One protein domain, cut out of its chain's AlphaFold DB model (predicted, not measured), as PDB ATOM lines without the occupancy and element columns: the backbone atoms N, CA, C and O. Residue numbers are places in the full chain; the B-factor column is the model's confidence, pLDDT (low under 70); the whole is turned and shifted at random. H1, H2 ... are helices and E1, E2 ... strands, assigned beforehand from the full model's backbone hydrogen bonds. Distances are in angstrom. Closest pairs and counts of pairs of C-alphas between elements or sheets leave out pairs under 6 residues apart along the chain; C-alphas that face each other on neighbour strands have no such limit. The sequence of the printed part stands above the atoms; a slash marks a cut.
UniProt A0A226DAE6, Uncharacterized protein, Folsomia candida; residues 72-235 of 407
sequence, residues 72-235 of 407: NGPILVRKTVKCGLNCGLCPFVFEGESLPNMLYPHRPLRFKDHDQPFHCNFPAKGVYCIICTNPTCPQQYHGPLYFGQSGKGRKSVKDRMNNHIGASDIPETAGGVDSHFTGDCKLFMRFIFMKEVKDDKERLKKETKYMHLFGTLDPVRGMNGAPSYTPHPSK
ATOM      1  N   ASN A  72      47.845 200.485 226.531       53.78
ATOM      2  CA  ASN A  72      48.155 199.737 227.758       53.78
ATOM      3  C   ASN A  72      48.462 198.237 227.548       53.78
ATOM      4  O   ASN A  72      48.759 197.537 228.513       53.78
ATOM      5  N   GLY A  73      48.416 197.725 226.311       52.12
ATOM      6  CA  GLY A  73      48.598 196.294 226.011       52.12
ATOM      7  C   GLY A  73      49.959 195.907 225.402       52.12
ATOM      8  O   GLY A  73      50.746 196.786 225.015       52.12
ATOM      9  N   PRO A  74      50.251 194.590 225.280       57.16
ATOM     10  CA  PRO A  74      51.372 194.096 224.482       57.16
ATOM     11  C   PRO A  74      51.229 194.551 223.029       57.16
ATOM     12  O   PRO A  74      50.124 194.627 222.490       57.16
ATOM     13  N   ILE A  75      52.355 194.829 222.372       64.44
ATOM     14  CA  ILE A  75      52.336 195.224 220.964       64.44
ATOM     15  C   ILE A  75      52.133 193.954 220.148       64.44
ATOM     16  O   ILE A  75      53.018 193.100 220.077       64.44
ATOM     17  N   LEU A  76      50.949 193.823 219.561       62.75
ATOM     18  CA  LEU A  76      50.597 192.668 218.756       62.75
ATOM     19  C   LEU A  76      51.110 192.857 217.333       62.75
ATOM     20  O   LEU A  76      50.712 193.773 216.620       62.75
ATOM     21  N   VAL A  77      51.985 191.955 216.911       62.72
ATOM     22  CA  VAL A  77      52.454 191.857 215.531       62.72
ATOM     23  C   VAL A  77      51.954 190.551 214.952       62.72
ATOM     24  O   VAL A  77      51.869 189.535 215.635       62.72
ATOM     25  N   ARG A  78      51.581 190.553 213.679       60.19
ATOM     26  CA  ARG A  78      51.173 189.316 213.014       60.19
ATOM     27  C   ARG A  78      52.398 188.399 212.895       60.19
ATOM     28  O   ARG A  78      53.428 188.839 212.379       60.19
ATOM     29  N   LYS A  79      52.305 187.138 213.348       55.94
ATOM     30  CA  LYS A  79      53.336 186.130 213.055       55.94
ATOM     31  C   LYS A  79      53.290 185.865 211.557       55.94
ATOM     32  O   LYS A  79      52.312 185.340 211.039       55.94
ATOM     33  N   THR A  80      54.294 186.334 210.835       52.97
ATOM     34  CA  THR A  80      54.153 186.580 209.394       52.97
ATOM     35  C   THR A  80      54.935 185.620 208.518       52.97
ATOM     36  O   THR A  80      55.000 185.845 207.318       52.97
ATOM     37  N   VAL A  81      55.520 184.544 209.054       57.19
ATOM     38  CA  VAL A  81      56.304 183.614 208.231       57.19
ATOM     39  C   VAL A  81      56.089 182.166 208.667       57.19
ATOM     40  O   VAL A  81      56.395 181.808 209.800       57.19
ATOM     41  N   LYS A  82      55.621 181.313 207.745       55.22
ATOM     42  CA  LYS A  82      55.817 179.862 207.813       55.22
ATOM     43  C   LYS A  82      56.907 179.486 206.817       55.22
ATOM     44  O   LYS A  82      56.791 179.663 205.602       55.22
ATOM     45  N   CYS A  83      58.008 178.998 207.357       59.31
ATOM     46  CA  CYS A  83      59.200 178.741 206.585       59.31
ATOM     47  C   CYS A  83      59.086 177.487 205.715       59.31
ATOM     48  O   CYS A  83      58.679 176.423 206.172       59.31
ATOM     49  N   GLY A  84      59.416 177.631 204.428       59.81
ATOM     50  CA  GLY A  84      59.502 176.512 203.490       59.81
ATOM     51  C   GLY A  84      60.901 175.898 203.495       59.81
ATOM     52  O   GLY A  84      61.882 176.615 203.688       59.81
ATOM     53  N   LEU A  85      60.994 174.596 203.204       55.56
ATOM     54  CA  LEU A  85      62.235 173.802 203.255       55.56
ATOM     55  C   LEU A  85      63.398 174.355 202.400       55.56
ATOM     56  O   LEU A  85      64.550 174.073 202.701       55.56
ATOM     57  N   ASN A  86      63.118 175.186 201.386       65.50
ATOM     58  CA  ASN A  86      64.115 175.696 200.429       65.50
ATOM     59  C   ASN A  86      64.354 177.219 200.509       65.50
ATOM     60  O   ASN A  86      64.972 177.807 199.622       65.50
ATOM     61  N   CYS A  87      63.836 177.900 201.534       71.62
ATOM     62  CA  CYS A  87      63.972 179.351 201.654       71.62
ATOM     63  C   CYS A  87      65.243 179.718 202.435       71.62
ATOM     64  O   CYS A  87      65.281 179.607 203.655       71.62
ATOM     65  N   GLY A  88      66.272 180.226 201.747       74.81
ATOM     66  CA  GLY A  88      67.551 180.603 202.376       74.81
ATOM     67  C   GLY A  88      67.470 181.710 203.442       74.81
ATOM     68  O   GLY A  88      68.403 181.865 204.219       74.81
ATOM     69  N   LEU A  89      66.359 182.454 203.508       77.94
ATOM     70  CA  LEU A  89      66.116 183.468 204.542       77.94
ATOM     71  C   LEU A  89      65.489 182.910 205.820       77.94
ATOM     72  O   LEU A  89      65.545 183.566 206.853       77.94
ATOM     73  N   CYS A  90      64.895 181.722 205.763       78.38
ATOM     74  CA  CYS A  90      64.176 181.151 206.895       78.38
ATOM     75  C   CYS A  90      65.001 180.964 208.169       78.38
ATOM     76  O   CYS A  90      64.495 181.321 209.229       78.38
ATOM     77  N   PRO A  91      66.276 180.538 208.099       80.75
ATOM     78  CA  PRO A  91      67.135 180.479 209.283       80.75
ATOM     79  C   PRO A  91      67.322 181.830 209.991       80.75
ATOM     80  O   PRO A  91      67.706 181.872 211.157       80.75
ATOM     81  N   PHE A  92      67.064 182.934 209.288       84.31
ATOM     82  CA  PHE A  92      67.189 184.286 209.807       84.31
ATOM     83  C   PHE A  92      65.852 184.873 210.255       84.31
ATOM     84  O   PHE A  92      65.828 186.022 210.661       84.31
ATOM     85  N   VAL A  93      64.733 184.153 210.202       83.88
ATOM     86  CA  VAL A  93      63.453 184.666 210.709       83.88
ATOM     87  C   VAL A  93      63.292 184.283 212.177       83.88
ATOM     88  O   VAL A  93      63.648 183.183 212.586       83.88
ATOM     89  N   PHE A  94      62.781 185.202 212.995       84.44
ATOM     90  CA  PHE A  94      62.460 184.893 214.385       84.44
ATOM     91  C   PHE A  94      61.190 184.036 214.479       84.44
ATOM     92  O   PHE A  94      60.132 184.435 213.992       84.44
ATOM     93  N   GLU A  95      61.288 182.879 215.135       77.06
ATOM     94  CA  GLU A  95      60.177 181.921 215.274       77.06
ATOM     95  C   GLU A  95      59.524 181.916 216.668       77.06
ATOM     96  O   GLU A  95      58.509 181.237 216.868       77.06
ATOM     97  N   GLY A  96      60.067 182.679 217.621       76.25
ATOM     98  CA  GLY A  96      59.552 182.743 218.988       76.25
ATOM     99  C   GLY A  96      58.162 183.382 219.098       76.25
ATOM    100  O   GLY A  96      57.630 183.966 218.154       76.25
ATOM    101  N   GLU A  97      57.558 183.252 220.277       76.50
ATOM    102  CA  GLU A  97      56.189 183.719 220.562       76.50
ATOM    103  C   GLU A  97      56.130 185.174 221.028       76.50
ATOM    104  O   GLU A  97      55.130 185.872 220.836       76.50
ATOM    105  N   SER A  98      57.219 185.659 221.622       82.69
ATOM    106  CA  SER A  98      57.328 187.042 222.060       82.69
ATOM    107  C   SER A  98      58.773 187.512 222.130       82.69
ATOM    108  O   SER A  98      59.709 186.713 222.104       82.69
ATOM    109  N   LEU A  99      58.938 188.829 222.220       84.75
ATOM    110  CA  LEU A  99      60.196 189.478 222.548       84.75
ATOM    111  C   LEU A  99      59.994 190.519 223.643       84.75
ATOM    112  O   LEU A  99      58.975 191.221 223.638       84.75
ATOM    113  N   PRO A 100      60.978 190.685 224.538       81.50
ATOM    114  CA  PRO A 100      60.932 191.753 225.514       81.50
ATOM    115  C   PRO A 100      61.038 193.107 224.808       81.50
ATOM    116  O   PRO A 100      61.754 193.282 223.816       81.50
ATOM    117  N   ASN A 101      60.318 194.086 225.341       76.69
ATOM    118  CA  ASN A 101      60.500 195.482 224.988       76.69
ATOM    119  C   ASN A 101      61.380 196.121 226.065       76.69
ATOM    120  O   ASN A 101      60.981 196.210 227.222       76.69
ATOM    121  N   MET A 102      62.578 196.558 225.680       69.62
ATOM    122  CA  MET A 102      63.565 197.090 226.626       69.62
ATOM    123  C   MET A 102      63.215 198.487 227.160       69.62
ATOM    124  O   MET A 102      63.824 198.946 228.122       69.62
ATOM    125  N   LEU A 103      62.258 199.177 226.534       66.50
ATOM    126  CA  LEU A 103      61.718 200.437 227.039       66.50
ATOM    127  C   LEU A 103      60.496 200.208 227.935       66.50
ATOM    128  O   LEU A 103      60.346 200.885 228.945       66.50
ATOM    129  N   TYR A 104      59.643 199.246 227.577       69.50
ATOM    130  CA  TYR A 104      58.433 198.906 228.324       69.50
ATOM    131  C   TYR A 104      58.374 197.397 228.585       69.50
ATOM    132  O   TYR A 104      57.690 196.686 227.847       69.50
ATOM    133  N   PRO A 105      59.041 196.877 229.633       70.31
ATOM    134  CA  PRO A 105      59.079 195.434 229.900       70.31
ATOM    135  C   PRO A 105      57.688 194.797 230.055       70.31
ATOM    136  O   PRO A 105      57.476 193.654 229.655       70.31
ATOM    137  N   HIS A 106      56.715 195.566 230.555       69.56
ATOM    138  CA  HIS A 106      55.310 195.167 230.688       69.56
ATOM    139  C   HIS A 106      54.544 195.115 229.349       69.56
ATOM    140  O   HIS A 106      53.439 194.578 229.292       69.56
ATOM    141  N   ARG A 107      55.124 195.628 228.254       70.62
ATOM    142  CA  ARG A 107      54.549 195.630 226.896       70.62
ATOM    143  C   ARG A 107      55.455 194.880 225.919       70.62
ATOM    144  O   ARG A 107      56.023 195.495 225.008       70.62
ATOM    145  N   PRO A 108      55.608 193.554 226.079       78.62
ATOM    146  CA  PRO A 108      56.388 192.763 225.143       78.62
ATOM    147  C   PRO A 108      55.775 192.826 223.744       78.62
ATOM    148  O   PRO A 108      54.568 193.036 223.567       78.62
ATOM    149  N   LEU A 109      56.619 192.597 222.746       80.38
ATOM    150  CA  LEU A 109      56.152 192.310 221.404       80.38
ATOM    151  C   LEU A 109      55.616 190.883 221.390       80.38
ATOM    152  O   LEU A 109      56.369 189.952 221.664       80.38
ATOM    153  N   ARG A 110      54.330 190.705 221.092       79.12
ATOM    154  CA  ARG A 110      53.699 189.385 220.991       79.12
ATOM    155  C   ARG A 110      53.278 189.114 219.563       79.12
ATOM    156  O   ARG A 110      52.789 190.008 218.871       79.12
ATOM    157  N   PHE A 111      53.444 187.869 219.143       74.12
ATOM    158  CA  PHE A 111      53.049 187.445 217.813       74.12
ATOM    159  C   PHE A 111      51.649 186.835 217.863       74.12
ATOM    160  O   PHE A 111      51.415 185.898 218.618       74.12
ATOM    161  N   LYS A 112      50.702 187.385 217.091       67.75
ATOM    162  CA  LYS A 112      49.385 186.759 216.917       67.75
ATOM    163  C   LYS A 112      49.565 185.459 216.141       67.75
ATOM    164  O   LYS A 112      50.145 185.492 215.049       67.75
ATOM    165  N   ASP A 113      49.026 184.369 216.674       58.28
ATOM    166  CA  ASP A 113      48.835 183.144 215.908       58.28
ATOM    167  C   ASP A 113      47.858 183.421 214.767       58.28
ATOM    168  O   ASP A 113      46.863 184.130 214.926       58.28
ATOM    169  N   HIS A 114      48.186 182.914 213.586       53.91
ATOM    170  CA  HIS A 114      47.332 183.031 212.419       53.91
ATOM    171  C   HIS A 114      47.055 181.631 211.894       53.91
ATOM    172  O   HIS A 114      47.985 180.862 211.651       53.91
ATOM    173  N   ASP A 115      45.781 181.338 211.639       49.00
ATOM    174  CA  ASP A 115      45.338 180.037 211.120       49.00
ATOM    175  C   ASP A 115      45.794 179.771 209.675       49.00
ATOM    176  O   ASP A 115      45.635 178.667 209.155       49.00
ATOM    177  N   GLN A 116      46.377 180.771 209.000       46.84
ATOM    178  CA  GLN A 116      46.830 180.653 207.618       46.84
ATOM    179  C   GLN A 116      48.362 180.658 207.517       46.84
ATOM    180  O   GLN A 116      49.005 181.656 207.849       46.84
ATOM    181  N   PRO A 117      48.962 179.565 207.008       47.19
ATOM    182  CA  PRO A 117      50.371 179.504 206.647       47.19
ATOM    183  C   PRO A 117      50.761 180.605 205.659       47.19
ATOM    184  O   PRO A 117      50.357 180.585 204.499       47.19
ATOM    185  N   PHE A 118      51.613 181.532 206.077       47.91
ATOM    186  CA  PHE A 118      52.292 182.413 205.136       47.91
ATOM    187  C   PHE A 118      53.463 181.668 204.490       47.91
ATOM    188  O   PHE A 118      54.363 181.223 205.195       47.91
ATOM    189  N   HIS A 119      53.484 181.524 203.168       55.66
ATOM    190  CA  HIS A 119      54.633 180.960 202.446       55.66
ATOM    191  C   HIS A 119      55.801 181.961 202.419       55.66
ATOM    192  O   HIS A 119      55.553 183.146 202.577       55.66
ATOM    193  N   CYS A 120      57.057 181.531 202.201       61.12
ATOM    194  CA  CYS A 120      58.245 182.409 202.056       61.12
ATOM    195  C   CYS A 120      58.109 183.382 200.857       61.12
ATOM    196  O   CYS A 120      58.757 183.259 199.820       61.12
ATOM    197  N   ASN A 121      57.228 184.362 201.000       65.94
ATOM    198  CA  ASN A 121      56.862 185.371 200.030       65.94
ATOM    199  C   ASN A 121      56.802 186.709 200.758       65.94
ATOM    200  O   ASN A 121      55.735 187.269 200.971       65.94
ATOM    201  N   PHE A 122      57.955 187.196 201.214       71.06
ATOM    202  CA  PHE A 122      58.027 188.478 201.904       71.06
ATOM    203  C   PHE A 122      57.411 189.578 201.029       71.06
ATOM    204  O   PHE A 122      57.819 189.717 199.869       71.06
ATOM    205  N   PRO A 123      56.469 190.381 201.552       74.44
ATOM    206  CA  PRO A 123      55.886 191.451 200.763       74.44
ATOM    207  C   PRO A 123      56.984 192.425 200.343       74.44
ATOM    208  O   PRO A 123      57.956 192.668 201.061       74.44
ATOM    209  N   ALA A 124      56.845 193.011 199.156       80.12
ATOM    210  CA  ALA A 124      57.869 193.909 198.632       80.12
ATOM    211  C   ALA A 124      58.011 195.201 199.460       80.12
ATOM    212  O   ALA A 124      59.051 195.855 199.401       80.12
ATOM    213  N   LYS A 125      56.969 195.595 200.199       86.19
ATOM    214  CA  LYS A 125      56.896 196.877 200.901       86.19
ATOM    215  C   LYS A 125      56.352 196.690 202.310       86.19
ATOM    216  O   LYS A 125      55.267 196.156 202.495       86.19
ATOM    217  N   GLY A 126      57.067 197.194 203.301       87.75
ATOM    218  CA  GLY A 126      56.639 197.114 204.690       87.75
ATOM    219  C   GLY A 126      57.751 197.446 205.665       87.75
ATOM    220  O   GLY A 126      58.864 197.797 205.260       87.75
ATOM    221  N   VAL A 127      57.418 197.328 206.944       88.19
ATOM    222  CA  VAL A 127      58.323 197.576 208.067       88.19
ATOM    223  C   VAL A 127      58.801 196.242 208.629       88.19
ATOM    224  O   VAL A 127      58.023 195.295 208.751       88.19
ATOM    225  N   TYR A 128      60.080 196.168 208.967       89.25
ATOM    226  CA  TYR A 128      60.711 195.016 209.598       89.25
ATOM    227  C   TYR A 128      61.532 195.471 210.803       89.25
ATOM    228  O   TYR A 128      61.867 196.652 210.925       89.25
ATOM    229  N   CYS A 129      61.875 194.537 211.683       91.50
ATOM    230  CA  CYS A 129      62.895 194.757 212.693       91.50
ATOM    231  C   CYS A 129      63.970 193.670 212.655       91.50
ATOM    232  O   CYS A 129      63.755 192.577 212.125       91.50
ATOM    233  N   ILE A 130      65.144 194.022 213.168       92.88
ATOM    234  CA  ILE A 130      66.280 193.130 213.378       92.88
ATOM    235  C   ILE A 130      66.453 192.969 214.881       92.88
ATOM    236  O   ILE A 130      66.287 193.934 215.637       92.88
ATOM    237  N   ILE A 131      66.790 191.752 215.293       92.44
ATOM    238  CA  ILE A 131      67.102 191.385 216.671       92.44
ATOM    239  C   ILE A 131      68.392 190.572 216.705       92.44
ATOM    240  O   ILE A 131      68.761 189.923 215.721       92.44
ATOM    241  N   CYS A 132      69.045 190.579 217.861       90.94
ATOM    242  CA  CYS A 132      70.155 189.694 218.166       90.94
ATOM    243  C   CYS A 132      69.673 188.661 219.176       90.94
ATOM    244  O   CYS A 132      69.183 189.020 220.242       90.94
ATOM    245  N   THR A 133      69.797 187.382 218.835       89.31
ATOM    246  CA  THR A 133      69.455 186.279 219.741       89.31
ATOM    247  C   THR A 133      70.695 185.642 220.364       89.31
ATOM    248  O   THR A 133      70.645 184.479 220.758       89.31
ATOM    249  N   ASN A 134      71.831 186.351 220.388       87.94
ATOM    250  CA  ASN A 134      73.061 185.842 220.985       87.94
ATOM    251  C   ASN A 134      72.932 185.901 222.519       87.94
ATOM    252  O   ASN A 134      72.853 187.008 223.059       87.94
ATOM    253  N   PRO A 135      72.933 184.762 223.238       81.75
ATOM    254  CA  PRO A 135      72.810 184.761 224.697       81.75
ATOM    255  C   PRO A 135      73.992 185.445 225.394       81.75
ATOM    256  O   PRO A 135      73.842 185.937 226.507       81.75
ATOM    257  N   THR A 136      75.152 185.513 224.738       82.50
ATOM    258  CA  THR A 136      76.369 186.157 225.249       82.50
ATOM    259  C   THR A 136      76.689 187.451 224.502       82.50
ATOM    260  O   THR A 136      77.846 187.857 224.416       82.50
ATOM    261  N   CYS A 137      75.665 188.106 223.941       80.69
ATOM    262  CA  CYS A 137      75.795 189.377 223.238       80.69
ATOM    263  C   CYS A 137      76.607 190.393 224.073       80.69
ATOM    264  O   CYS A 137      76.136 190.802 225.137       80.69
ATOM    265  N   PRO A 138      77.777 190.871 223.595       73.44
ATOM    266  CA  PRO A 138      78.609 191.812 224.355       73.44
ATOM    267  C   PRO A 138      77.904 193.137 224.675       73.44
ATOM    268  O   PRO A 138      78.249 193.814 225.636       73.44
ATOM    269  N   GLN A 139      76.913 193.502 223.858       72.31
ATOM    270  CA  GLN A 139      76.105 194.715 224.006       72.31
ATOM    271  C   GLN A 139      74.778 194.469 224.747       72.31
ATOM    272  O   GLN A 139      73.992 195.398 224.883       72.31
ATOM    273  N   GLN A 140      74.527 193.239 225.221       78.44
ATOM    274  CA  GLN A 140      73.365 192.862 226.044       78.44
ATOM    275  C   GLN A 140      72.000 193.250 225.438       78.44
ATOM    276  O   GLN A 140      71.046 193.581 226.139       78.44
ATOM    277  N   TYR A 141      71.882 193.213 224.108       79.81
ATOM    278  CA  TYR A 141      70.596 193.414 223.445       79.81
ATOM    279  C   TYR A 141      69.727 192.159 223.565       79.81
ATOM    280  O   TYR A 141      70.109 191.096 223.081       79.81
ATOM    281  N   HIS A 142      68.537 192.305 224.155       72.38
ATOM    282  CA  HIS A 142      67.600 191.196 224.387       72.38
ATOM    283  C   HIS A 142      66.271 191.320 223.618       72.38
ATOM    284  O   HIS A 142      65.424 190.435 223.710       72.38
ATOM    285  N   GLY A 143      66.072 192.389 222.838       83.88
ATOM    286  CA  GLY A 143      64.829 192.662 222.104       83.88
ATOM    287  C   GLY A 143      65.054 193.299 220.726       83.88
ATOM    288  O   GLY A 143      66.150 193.200 220.167       83.88
ATOM    289  N   PRO A 144      64.024 193.956 220.154       85.06
ATOM    290  CA  PRO A 144      64.165 194.755 218.941       85.06
ATOM    291  C   PRO A 144      65.270 195.797 219.078       85.06
ATOM    292  O   PRO A 144      65.170 196.683 219.919       85.06
ATOM    293  N   LEU A 145      66.300 195.697 218.237       88.69
ATOM    294  CA  LEU A 145      67.444 196.616 218.254       88.69
ATOM    295  C   LEU A 145      67.467 197.549 217.044       88.69
ATOM    296  O   LEU A 145      68.086 198.605 217.101       88.69
ATOM    297  N   TYR A 146      66.780 197.205 215.954       92.19
ATOM    298  CA  TYR A 146      66.695 198.067 214.778       92.19
ATOM    299  C   TYR A 146      65.368 197.896 214.053       92.19
ATOM    300  O   TYR A 146      64.969 196.773 213.758       92.19
ATOM    301  N   PHE A 147      64.725 199.004 213.697       90.38
ATOM    302  CA  PHE A 147      63.594 199.046 212.771       90.38
ATOM    303  C   PHE A 147      64.024 199.610 211.424       90.38
ATOM    304  O   PHE A 147      64.745 200.604 211.359       90.38
ATOM    305  N   GLY A 148      63.560 198.963 210.358       90.06
ATOM    306  CA  GLY A 148      63.823 199.353 208.983       90.06
ATOM    307  C   GLY A 148      62.563 199.277 208.131       90.06
ATOM    308  O   GLY A 148      61.614 198.553 208.441       90.06
ATOM    309  N   GLN A 149      62.572 199.973 206.996       88.62
ATOM    310  CA  GLN A 149      61.544 199.822 205.968       88.62
ATOM    311  C   GLN A 149      62.095 199.327 204.624       88.62
ATOM    312  O   GLN A 149      63.270 199.490 204.284       88.62
ATOM    313  N   SER A 150      61.208 198.728 203.839       86.44
ATOM    314  CA  SER A 150      61.438 198.270 202.466       86.44
ATOM    315  C   SER A 150      60.520 199.005 201.487       86.44
ATOM    316  O   SER A 150      59.550 199.646 201.885       86.44
ATOM    317  N   GLY A 151      60.812 198.921 200.190       78.94
ATOM    318  CA  GLY A 151      60.011 199.545 199.134       78.94
ATOM    319  C   GLY A 151      60.530 200.896 198.641       78.94
ATOM    320  O   GLY A 151      60.143 201.326 197.552       78.94
ATOM    321  N   LYS A 152      61.453 201.540 199.369       66.81
ATOM    322  CA  LYS A 152      62.149 202.754 198.913       66.81
ATOM    323  C   LYS A 152      63.237 202.384 197.899       66.81
ATOM    324  O   LYS A 152      64.086 201.540 198.172       66.81
ATOM    325  N   GLY A 153      63.204 202.992 196.711       61.00
ATOM    326  CA  GLY A 153      64.207 202.740 195.665       61.00
ATOM    327  C   GLY A 153      64.189 201.319 195.076       61.00
ATOM    328  O   GLY A 153      65.220 200.851 194.612       61.00
ATOM    329  N   ARG A 154      63.024 200.646 195.088       55.31
ATOM    330  CA  ARG A 154      62.764 199.296 194.528       55.31
ATOM    331  C   ARG A 154      63.368 198.090 195.274       55.31
ATOM    332  O   ARG A 154      63.301 196.990 194.743       55.31
ATOM    333  N   LYS A 155      63.886 198.243 196.499       77.50
ATOM    334  CA  LYS A 155      64.373 197.100 197.303       77.50
ATOM    335  C   LYS A 155      63.244 196.464 198.117       77.50
ATOM    336  O   LYS A 155      62.644 197.149 198.949       77.50
ATOM    337  N   SER A 156      62.968 195.181 197.889       84.94
ATOM    338  CA  SER A 156      61.969 194.407 198.641       84.94
ATOM    339  C   SER A 156      62.407 194.136 200.088       84.94
ATOM    340  O   SER A 156      63.580 194.320 200.420       84.94
ATOM    341  N   VAL A 157      61.501 193.670 200.965       82.38
ATOM    342  CA  VAL A 157      61.887 193.165 202.305       82.38
ATOM    343  C   VAL A 157      62.969 192.091 202.173       82.38
ATOM    344  O   VAL A 157      63.981 192.155 202.866       82.38
ATOM    345  N   LYS A 158      62.796 191.165 201.224       82.06
ATOM    346  CA  LYS A 158      63.765 190.108 200.913       82.06
ATOM    347  C   LYS A 158      65.142 190.681 200.564       82.06
ATOM    348  O   LYS A 158      66.143 190.256 201.134       82.06
ATOM    349  N   ASP A 159      65.197 191.677 199.680       85.12
ATOM    350  CA  ASP A 159      66.465 192.310 199.293       85.12
ATOM    351  C   ASP A 159      67.114 193.031 200.473       85.12
ATOM    352  O   ASP A 159      68.332 193.017 200.620       85.12
ATOM    353  N   ARG A 160      66.318 193.674 201.334       88.00
ATOM    354  CA  ARG A 160      66.822 194.335 202.545       88.00
ATOM    355  C   ARG A 160      67.444 193.326 203.508       88.00
ATOM    356  O   ARG A 160      68.564 193.558 203.944       88.00
ATOM    357  N   MET A 161      66.773 192.205 203.773       86.88
ATOM    358  CA  MET A 161      67.303 191.130 204.621       86.88
ATOM    359  C   MET A 161      68.602 190.550 204.053       86.88
ATOM    360  O   MET A 161      69.597 190.478 204.766       86.88
ATOM    361  N   ASN A 162      68.632 190.230 202.755       86.12
ATOM    362  CA  ASN A 162      69.844 189.743 202.088       86.12
ATOM    363  C   ASN A 162      71.006 190.739 202.177       86.12
ATOM    364  O   ASN A 162      72.141 190.323 202.374       86.12
ATOM    365  N   ASN A 163      70.739 192.044 202.053       86.81
ATOM    366  CA  ASN A 163      71.781 193.063 202.193       86.81
ATOM    367  C   ASN A 163      72.357 193.102 203.615       86.81
ATOM    368  O   ASN A 163      73.568 193.200 203.748       86.81
ATOM    369  N   HIS A 164      71.521 193.002 204.654       89.00
ATOM    370  CA  HIS A 164      71.988 192.945 206.046       89.00
ATOM    371  C   HIS A 164      72.828 191.681 206.305       89.00
ATOM    372  O   HIS A 164      73.914 191.761 206.875       89.00
ATOM    373  N   ILE A 165      72.377 190.523 205.803       84.94
ATOM    374  CA  ILE A 165      73.131 189.262 205.899       84.94
ATOM    375  C   ILE A 165      74.479 189.391 205.174       84.94
ATOM    376  O   ILE A 165      75.514 189.134 205.775       84.94
ATOM    377  N   GLY A 166      74.490 189.855 203.922       81.06
ATOM    378  CA  GLY A 166      75.723 190.007 203.146       81.06
ATOM    379  C   GLY A 166      76.675 191.071 203.702       81.06
ATOM    380  O   GLY A 166      77.885 190.890 203.665       81.06
ATOM    381  N   ALA A 167      76.156 192.163 204.272       73.88
ATOM    382  CA  ALA A 167      76.986 193.179 204.925       73.88
ATOM    383  C   ALA A 167      77.706 192.621 206.164       73.88
ATOM    384  O   ALA A 167      78.839 193.005 206.435       73.88
ATOM    385  N   SER A 168      77.088 191.671 206.876       69.88
ATOM    386  CA  SER A 168      77.706 190.982 208.018       69.88
ATOM    387  C   SER A 168      78.863 190.047 207.622       69.88
ATOM    388  O   SER A 168      79.670 189.656 208.468       69.88
ATOM    389  N   ASP A 169      78.972 189.696 206.334       72.06
ATOM    390  CA  ASP A 169      80.072 188.894 205.792       72.06
ATOM    391  C   ASP A 169      81.342 189.719 205.519       72.06
ATOM    392  O   ASP A 169      82.408 189.124 205.365       72.06
ATOM    393  N   ILE A 170      81.249 191.057 205.480       72.94
ATOM    394  CA  ILE A 170      82.345 191.960 205.085       72.94
ATOM    395  C   ILE A 170      82.574 193.016 206.187       72.94
ATOM    396  O   ILE A 170      82.036 194.130 206.095       72.94
ATOM    397  N   PRO A 171      83.356 192.694 207.238       67.44
ATOM    398  CA  PRO A 171      83.525 193.544 208.420       67.44
ATOM    399  C   PRO A 171      83.956 194.981 208.114       67.44
ATOM    400  O   PRO A 171      83.495 195.917 208.762       67.44
ATOM    401  N   GLU A 172      84.786 195.177 207.090       66.00
ATOM    402  CA  GLU A 172      85.356 196.474 206.711       66.00
ATOM    403  C   GLU A 172      84.305 197.456 206.170       66.00
ATOM    404  O   GLU A 172      84.519 198.668 206.169       66.00
ATOM    405  N   THR A 173      83.161 196.944 205.707       63.84
ATOM    406  CA  THR A 173      82.086 197.746 205.097       63.84
ATOM    407  C   THR A 173      80.810 197.790 205.936       63.84
ATOM    408  O   THR A 173      79.898 198.564 205.631       63.84
ATOM    409  N   ALA A 174      80.744 196.999 207.011       63.72
ATOM    410  CA  ALA A 174      79.583 196.913 207.881       63.72
ATOM    411  C   ALA A 174      79.409 198.206 208.702       63.72
ATOM    412  O   ALA A 174      80.269 198.608 209.487       63.72
ATOM    413  N   GLY A 175      78.265 198.873 208.533       70.75
ATOM    414  CA  GLY A 175      77.928 200.120 209.219       70.75
ATOM    415  C   GLY A 175      76.627 200.016 210.012       70.75
ATOM    416  O   GLY A 175      75.750 199.219 209.696       70.75
ATOM    417  N   GLY A 176      76.478 200.848 211.046       79.00
ATOM    418  CA  GLY A 176      75.255 200.886 211.856       79.00
ATOM    419  C   GLY A 176      74.940 199.528 212.483       79.00
ATOM    420  O   GLY A 176      75.820 198.910 213.081       79.00
ATOM    421  N   VAL A 177      73.700 199.059 212.320       83.62
ATOM    422  CA  VAL A 177      73.258 197.759 212.845       83.62
ATOM    423  C   VAL A 177      74.074 196.582 212.301       83.62
ATOM    424  O   VAL A 177      74.323 195.637 213.035       83.62
ATOM    425  N   ASP A 178      74.568 196.650 211.064       84.44
ATOM    426  CA  ASP A 178      75.274 195.520 210.444       84.44
ATOM    427  C   ASP A 178      76.614 195.234 211.127       84.44
ATOM    428  O   ASP A 178      77.021 194.080 211.231       84.44
ATOM    429  N   SER A 179      77.261 196.270 211.675       82.56
ATOM    430  CA  SER A 179      78.514 196.121 212.427       82.56
ATOM    431  C   SER A 179      78.351 195.269 213.690       82.56
ATOM    432  O   SER A 179      79.273 194.538 214.050       82.56
ATOM    433  N   HIS A 180      77.163 195.288 214.312       85.06
ATOM    434  CA  HIS A 180      76.848 194.437 215.462       85.06
ATOM    435  C   HIS A 180      76.924 192.954 215.109       85.06
ATOM    436  O   HIS A 180      77.320 192.135 215.929       85.06
ATOM    437  N   PHE A 181      76.544 192.609 213.882       86.06
ATOM    438  CA  PHE A 181      76.474 191.235 213.413       86.06
ATOM    439  C   PHE A 181      77.747 190.792 212.692       86.06
ATOM    440  O   PHE A 181      77.753 189.761 212.030       86.06
ATOM    441  N   THR A 182      78.842 191.533 212.842       79.94
ATOM    442  CA  THR A 182      80.172 191.027 212.498       79.94
ATOM    443  C   THR A 182      80.704 190.189 213.672       79.94
ATOM    444  O   THR A 182      80.497 190.534 214.833       79.94
ATOM    445  N   GLY A 183      81.336 189.043 213.397       80.00
ATOM    446  CA  GLY A 183      81.889 188.170 214.446       80.00
ATOM    447  C   GLY A 183      80.842 187.326 215.187       80.00
ATOM    448  O   GLY A 183      80.000 186.685 214.556       80.00
ATOM    449  N   ASP A 184      80.906 187.302 216.521       79.75
ATOM    450  CA  ASP A 184      80.176 186.339 217.365       79.75
ATOM    451  C   ASP A 184      78.652 186.441 217.241       79.75
ATOM    452  O   ASP A 184      77.953 185.432 217.302       79.75
ATOM    453  N   CYS A 185      78.114 187.640 217.008       85.62
ATOM    454  CA  CYS A 185      76.672 187.839 216.851       85.62
ATOM    455  C   CYS A 185      76.151 187.470 215.451       85.62
ATOM    456  O   CYS A 185      74.938 187.374 215.272       85.62
ATOM    457  N   LYS A 186      77.019 187.225 214.459       84.44
ATOM    458  CA  LYS A 186      76.645 187.045 213.044       84.44
ATOM    459  C   LYS A 186      75.540 186.020 212.816       84.44
ATOM    460  O   LYS A 186      74.547 186.289 212.144       84.44
ATOM    461  N   LEU A 187      75.690 184.840 213.413       84.81
ATOM    462  CA  LEU A 187      74.749 183.727 213.250       84.81
ATOM    463  C   LEU A 187      73.461 183.899 214.070       84.81
ATOM    464  O   LEU A 187      72.524 183.109 213.931       84.81
ATOM    465  N   PHE A 188      73.393 184.940 214.898       89.88
ATOM    466  CA  PHE A 188      72.276 185.253 215.785       89.88
ATOM    467  C   PHE A 188      71.432 186.433 215.292       89.88
ATOM    468  O   PHE A 188      70.502 186.853 215.981       89.88
ATOM    469  N   MET A 189      71.715 186.956 214.095       90.75
ATOM    470  CA  MET A 189      70.831 187.909 213.430       90.75
ATOM    471  C   MET A 189      69.489 187.242 213.138       90.75
ATOM    472  O   MET A 189      69.434 186.210 212.460       90.75
ATOM    473  N   ARG A 190      68.397 187.826 213.632       90.25
ATOM    474  CA  ARG A 190      67.043 187.425 213.249       90.25
ATOM    475  C   ARG A 190      66.230 188.628 212.789       90.25
ATOM    476  O   ARG A 190      66.412 189.744 213.269       90.25
ATOM    477  N   PHE A 191      65.317 188.381 211.864       88.31
ATOM    478  CA  PHE A 191      64.395 189.347 211.302       88.31
ATOM    479  C   PHE A 191      62.976 189.033 211.738       88.31
ATOM    480  O   PHE A 191      62.551 187.877 211.779       88.31
ATOM    481  N   ILE A 192      62.219 190.095 211.967       85.56
ATOM    482  CA  ILE A 192      60.777 190.044 212.159       85.56
ATOM    483  C   ILE A 192      60.150 190.971 211.140       85.56
ATOM    484  O   ILE A 192      60.527 192.138 211.016       85.56
ATOM    485  N   PHE A 193      59.166 190.461 210.416       83.12
ATOM    486  CA  PHE A 193      58.329 191.308 209.594       83.12
ATOM    487  C   PHE A 193      57.175 191.857 210.437       83.12
ATOM    488  O   PHE A 193      56.421 191.104 211.048       83.12
ATOM    489  N   MET A 194      57.063 193.185 210.483       82.75
ATOM    490  CA  MET A 194      56.120 193.867 211.366       82.75
ATOM    491  C   MET A 194      54.758 194.023 210.691       82.75
ATOM    492  O   MET A 194      53.740 193.580 211.215       82.75
ATOM    493  N   LYS A 195      54.726 194.683 209.525       81.75
ATOM    494  CA  LYS A 195      53.478 195.011 208.822       81.75
ATOM    495  C   LYS A 195      53.736 195.361 207.361       81.75
ATOM    496  O   LYS A 195      54.701 196.069 207.047       81.75
ATOM    497  N   GLU A 196      52.847 194.910 206.476       84.12
ATOM    498  CA  GLU A 196      52.810 195.386 205.092       84.12
ATOM    499  C   GLU A 196      52.204 196.782 205.084       84.12
ATOM    500  O   GLU A 196      51.122 197.008 205.621       84.12
ATOM    501  N   VAL A 197      52.915 197.733 204.488       84.31
ATOM    502  CA  VAL A 197      52.431 199.104 204.338       84.31
ATOM    503  C   VAL A 197      52.856 199.577 202.953       84.31
ATOM    504  O   VAL A 197      54.045 199.708 202.647       84.31
ATOM    505  N   LYS A 198      51.876 199.769 202.068       85.31
ATOM    506  CA  LYS A 198      52.118 200.046 200.643       85.31
ATOM    507  C   LYS A 198      52.541 201.490 200.387       85.31
ATOM    508  O   LYS A 198      53.387 201.722 199.515       85.31
ATOM    509  N   ASP A 199      52.007 202.428 201.163       87.31
ATOM    510  CA  ASP A 199      52.344 203.849 201.085       87.31
ATOM    511  C   ASP A 199      53.702 204.157 201.743       87.31
ATOM    512  O   ASP A 199      54.038 203.607 202.790       87.31
ATOM    513  N   ASP A 200      54.515 205.005 201.105       84.88
ATOM    514  CA  ASP A 200      55.867 205.330 201.591       84.88
ATOM    515  C   ASP A 200      55.856 206.251 202.808       84.88
ATOM    516  O   ASP A 200      56.619 206.045 203.750       84.88
ATOM    517  N   LYS A 201      54.960 207.238 202.831       83.56
ATOM    518  CA  LYS A 201      54.867 208.187 203.937       83.56
ATOM    519  C   LYS A 201      54.344 207.499 205.194       83.56
ATOM    520  O   LYS A 201      54.896 207.701 206.274       83.56
ATOM    521  N   GLU A 202      53.333 206.647 205.051       84.19
ATOM    522  CA  GLU A 202      52.806 205.844 206.152       84.19
ATOM    523  C   GLU A 202      53.810 204.793 206.632       84.19
ATOM    524  O   GLU A 202      53.929 204.586 207.839       84.19
ATOM    525  N   ARG A 203      54.623 204.200 205.744       87.81
ATOM    526  CA  ARG A 203      55.752 203.356 206.177       87.81
ATOM    527  C   ARG A 203      56.732 204.116 207.056       87.81
ATOM    528  O   ARG A 203      57.059 203.630 208.134       87.81
ATOM    529  N   LEU A 204      57.177 205.296 206.615       83.12
ATOM    530  CA  LEU A 204      58.136 206.119 207.359       83.12
ATOM    531  C   LEU A 204      57.584 206.511 208.739       83.12
ATOM    532  O   LEU A 204      58.302 206.439 209.741       83.12
ATOM    533  N   LYS A 205      56.301 206.890 208.814       79.75
ATOM    534  CA  LYS A 205      55.602 207.154 210.082       79.75
ATOM    535  C   LYS A 205      55.563 205.918 210.972       79.75
ATOM    536  O   LYS A 205      55.911 206.005 212.145       79.75
ATOM    537  N   LYS A 206      55.164 204.770 210.421       84.56
ATOM    538  CA  LYS A 206      54.981 203.527 211.178       84.56
ATOM    539  C   LYS A 206      56.295 202.985 211.727       84.56
ATOM    540  O   LYS A 206      56.371 202.656 212.905       84.56
ATOM    541  N   GLU A 207      57.328 202.953 210.894       86.50
ATOM    542  CA  GLU A 207      58.700 202.631 211.284       86.50
ATOM    543  C   GLU A 207      59.154 203.539 212.436       86.50
ATOM    544  O   GLU A 207      59.570 203.044 213.478       86.50
ATOM    545  N   THR A 208      58.965 204.857 212.302       79.81
ATOM    546  CA  THR A 208      59.305 205.830 213.353       79.81
ATOM    547  C   THR A 208      58.487 205.613 214.637       79.81
ATOM    548  O   THR A 208      59.049 205.687 215.730       79.81
ATOM    549  N   LYS A 209      57.186 205.286 214.541       79.38
ATOM    550  CA  LYS A 209      56.338 204.934 215.701       79.38
ATOM    551  C   LYS A 209      56.932 203.735 216.444       79.38
ATOM    552  O   LYS A 209      57.087 203.803 217.659       79.38
ATOM    553  N   TYR A 210      57.330 202.677 215.732       83.12
ATOM    554  CA  TYR A 210      57.980 201.521 216.355       83.12
ATOM    555  C   TYR A 210      59.331 201.874 216.978       83.12
ATOM    556  O   TYR A 210      59.590 201.475 218.110       83.12
ATOM    557  N   MET A 211      60.152 202.685 216.306       79.69
ATOM    558  CA  MET A 211      61.432 203.109 216.872       79.69
ATOM    559  C   MET A 211      61.269 203.761 218.254       79.69
ATOM    560  O   MET A 211      62.051 203.477 219.162       79.69
ATOM    561  N   HIS A 212      60.238 204.598 218.420       74.75
ATOM    562  CA  HIS A 212      59.893 205.224 219.697       74.75
ATOM    563  C   HIS A 212      59.301 204.241 220.708       74.75
ATOM    564  O   HIS A 212      59.730 204.245 221.858       74.75
ATOM    565  N   LEU A 213      58.353 203.397 220.292       73.50
ATOM    566  CA  LEU A 213      57.695 202.415 221.165       73.50
ATOM    567  C   LEU A 213      58.669 201.398 221.773       73.50
ATOM    568  O   LEU A 213      58.428 200.903 222.870       73.50
ATOM    569  N   PHE A 214      59.752 201.083 221.066       74.94
ATOM    570  CA  PHE A 214      60.761 200.115 221.501       74.94
ATOM    571  C   PHE A 214      62.068 200.767 221.967       74.94
ATOM    572  O   PHE A 214      63.018 200.069 222.303       74.94
ATOM    573  N   GLY A 215      62.149 202.100 221.974       69.06
ATOM    574  CA  GLY A 215      63.326 202.827 222.454       69.06
ATOM    575  C   GLY A 215      64.588 202.675 221.601       69.06
ATOM    576  O   GLY A 215      65.652 203.089 222.034       69.06
ATOM    577  N   THR A 216      64.500 202.142 220.382       78.88
ATOM    578  CA  THR A 216      65.675 201.834 219.532       78.88
ATOM    579  C   THR A 216      66.479 203.043 219.040       78.88
ATOM    580  O   THR A 216      67.557 202.865 218.477       78.88
ATOM    581  N   LEU A 217      65.968 204.265 219.238       69.31
ATOM    582  CA  LEU A 217      66.701 205.522 219.008       69.31
ATOM    583  C   LEU A 217      67.691 205.849 220.135       69.31
ATOM    584  O   LEU A 217      68.530 206.733 219.980       69.31
ATOM    585  N   ASP A 218      67.546 205.197 221.285       66.88
ATOM    586  CA  ASP A 218      68.493 205.278 222.385       66.88
ATOM    587  C   ASP A 218      69.612 204.250 222.152       66.88
ATOM    588  O   ASP A 218      69.305 203.058 222.078       66.88
ATOM    589  N   PRO A 219      70.891 204.661 222.056       64.75
ATOM    590  CA  PRO A 219      72.006 203.743 221.816       64.75
ATOM    591  C   PRO A 219      72.166 202.668 222.902       64.75
ATOM    592  O   PRO A 219      72.717 201.604 222.625       64.75
ATOM    593  N   VAL A 220      71.659 202.911 224.118       67.38
ATOM    594  CA  VAL A 220      71.645 201.907 225.192       67.38
ATOM    595  C   VAL A 220      70.666 200.774 224.872       67.38
ATOM    596  O   VAL A 220      70.871 199.640 225.291       67.38
ATOM    597  N   ARG A 221      69.601 201.058 224.112       69.56
ATOM    598  CA  ARG A 221      68.490 200.126 223.869       69.56
ATOM    599  C   ARG A 221      68.357 199.663 222.415       69.56
ATOM    600  O   ARG A 221      67.648 198.701 222.148       69.56
ATOM    601  N   GLY A 222      69.019 200.315 221.467       78.00
ATOM    602  CA  GLY A 222      69.022 199.905 220.069       78.00
ATOM    603  C   GLY A 222      69.987 200.709 219.208       78.00
ATOM    604  O   GLY A 222      70.856 201.421 219.696       78.00
ATOM    605  N   MET A 223      69.856 200.550 217.894       81.44
ATOM    606  CA  MET A 223      70.834 200.982 216.897       81.44
ATOM    607  C   MET A 223      70.215 201.830 215.775       81.44
ATOM    608  O   MET A 223      70.845 202.051 214.735       81.44
ATOM    609  N   ASN A 224      68.984 202.328 215.945       82.00
ATOM    610  CA  ASN A 224      68.421 203.304 215.016       82.00
ATOM    611  C   ASN A 224      69.105 204.662 215.219       82.00
ATOM    612  O   ASN A 224      68.927 205.319 216.236       82.00
ATOM    613  N   GLY A 225      69.872 205.115 214.223       66.62
ATOM    614  CA  GLY A 225      70.625 206.372 214.326       66.62
ATOM    615  C   GLY A 225      69.787 207.651 214.203       66.62
ATOM    616  O   GLY A 225      70.244 208.718 214.606       66.62
ATOM    617  N   ALA A 226      68.587 207.574 213.620       69.62
ATOM    618  CA  ALA A 226      67.680 208.708 213.449       69.62
ATOM    619  C   ALA A 226      66.253 208.234 213.111       69.62
ATOM    620  O   ALA A 226      66.101 207.152 212.536       69.62
ATOM    621  N   PRO A 227      65.217 209.043 213.407       71.31
ATOM    622  CA  PRO A 227      63.863 208.784 212.935       71.31
ATOM    623  C   PRO A 227      63.760 208.964 211.415       71.31
ATOM    624  O   PRO A 227      64.353 209.878 210.836       71.31
ATOM    625  N   SER A 228      62.946 208.127 210.776       69.75
ATOM    626  CA  SER A 228      62.701 208.176 209.330       69.75
ATOM    627  C   SER A 228      61.680 209.246 208.915       69.75
ATOM    628  O   SER A 228      61.673 209.671 207.759       69.75
ATOM    629  N   TYR A 229      60.817 209.693 209.838       60.06
ATOM    630  CA  TYR A 229      59.777 210.697 209.597       60.06
ATOM    631  C   TYR A 229      59.702 211.758 210.702       60.06
ATOM    632  O   TYR A 229      59.605 211.442 211.886       60.06
ATOM    633  N   THR A 230      59.633 213.026 210.303       47.81
ATOM    634  CA  THR A 230      59.354 214.194 211.155       47.81
ATOM    635  C   THR A 230      58.116 214.907 210.589       47.81
ATOM    636  O   THR A 230      58.141 215.327 209.433       47.81
ATOM    637  N   PRO A 231      56.986 214.955 211.330       47.97
ATOM    638  CA  PRO A 231      56.881 215.692 212.587       47.97
ATOM    639  C   PRO A 231      56.223 214.876 213.715       47.97
ATOM    640  O   PRO A 231      55.419 215.422 214.469       47.97
ATOM    641  N   HIS A 232      56.509 213.570 213.833       40.34
ATOM    642  CA  HIS A 232      55.997 212.808 214.977       40.34
ATOM    643  C   HIS A 232      56.420 213.515 216.277       40.34
ATOM    644  O   HIS A 232      57.606 213.828 216.427       40.34
ATOM    645  N   PRO A 233      55.480 213.835 217.190       35.19
ATOM    646  CA  PRO A 233      55.839 214.462 218.447       35.19
ATOM    647  C   PRO A 233      56.820 213.535 219.155       35.19
ATOM    648  O   PRO A 233      56.558 212.345 219.312       35.19
ATOM    649  N   SER A 234      57.952 214.088 219.578       34.94
ATOM    650  CA  SER A 234      59.061 213.421 220.263       34.94
ATOM    651  C   SER A 234      58.690 212.867 221.646       34.94
ATOM    652  O   SER A 234      59.560 212.710 222.494       34.94
ATOM    653  N   LYS A 235      57.409 212.589 221.910       34.56
ATOM    654  CA  LYS A 235      56.870 212.122 223.184       34.56
ATOM    655  C   LYS A 235      57.202 210.640 223.347       34.56
ATOM    656  O   LYS A 235      56.503 209.771 222.848       34.56
TER     657      LYS A 235
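This is residues 72 to 235 of the 407 residues of an uncharacterized protein of Folsomia candida (UniProt A0A226DAE6). With little regular structure, a small twisted sheet, E4 E3 E5, forms the core, with H4 over one face and H1 over the other; long loops and the short pair E1 E2 lie outside it. The printed part has 164 residues, 65 in named elements of mixed class, ordered E1 E2 E3 E4 H1 H2 H3 E5 H4. It is compact, with radius of gyration of the C-alphas 15.0 A and spans of 42 by 38 by 34 A.

E1, residues 75 to 78, and E2, 109 to 112, are parallel neighbours; N 77 and O 110 are 2.9 A apart. E3, 126 to 132, and E4, 144 to 149, form a hairpin, with N 128 and O 148 at 2.9 A. E5, 189 to 196, is antiparallel to E3, with N 129 and O 192 at 2.8 A. H1, 157 to 168, and H4, 200 to 213, are on opposite faces, at heights of 9.3 A and 8.2 A; every O i to N i+4 pair in them is within hydrogen-bond range. H2, 177 to 180, and H3, 183 to 188, only graze the sheet; H3 has 0 of 2 such pairs, but 2 of 3 O i to N i+3.

C-alpha 75 is at (52.336, 195.224, 220.964) and C-alpha 213 at (57.695, 202.415, 221.165). E5 measures 21.2 A.

The printed part has no cut. Links E1 to E2, E2 to E3 and E3 to E4 are long. pLDDT is under 70 in 53 residues.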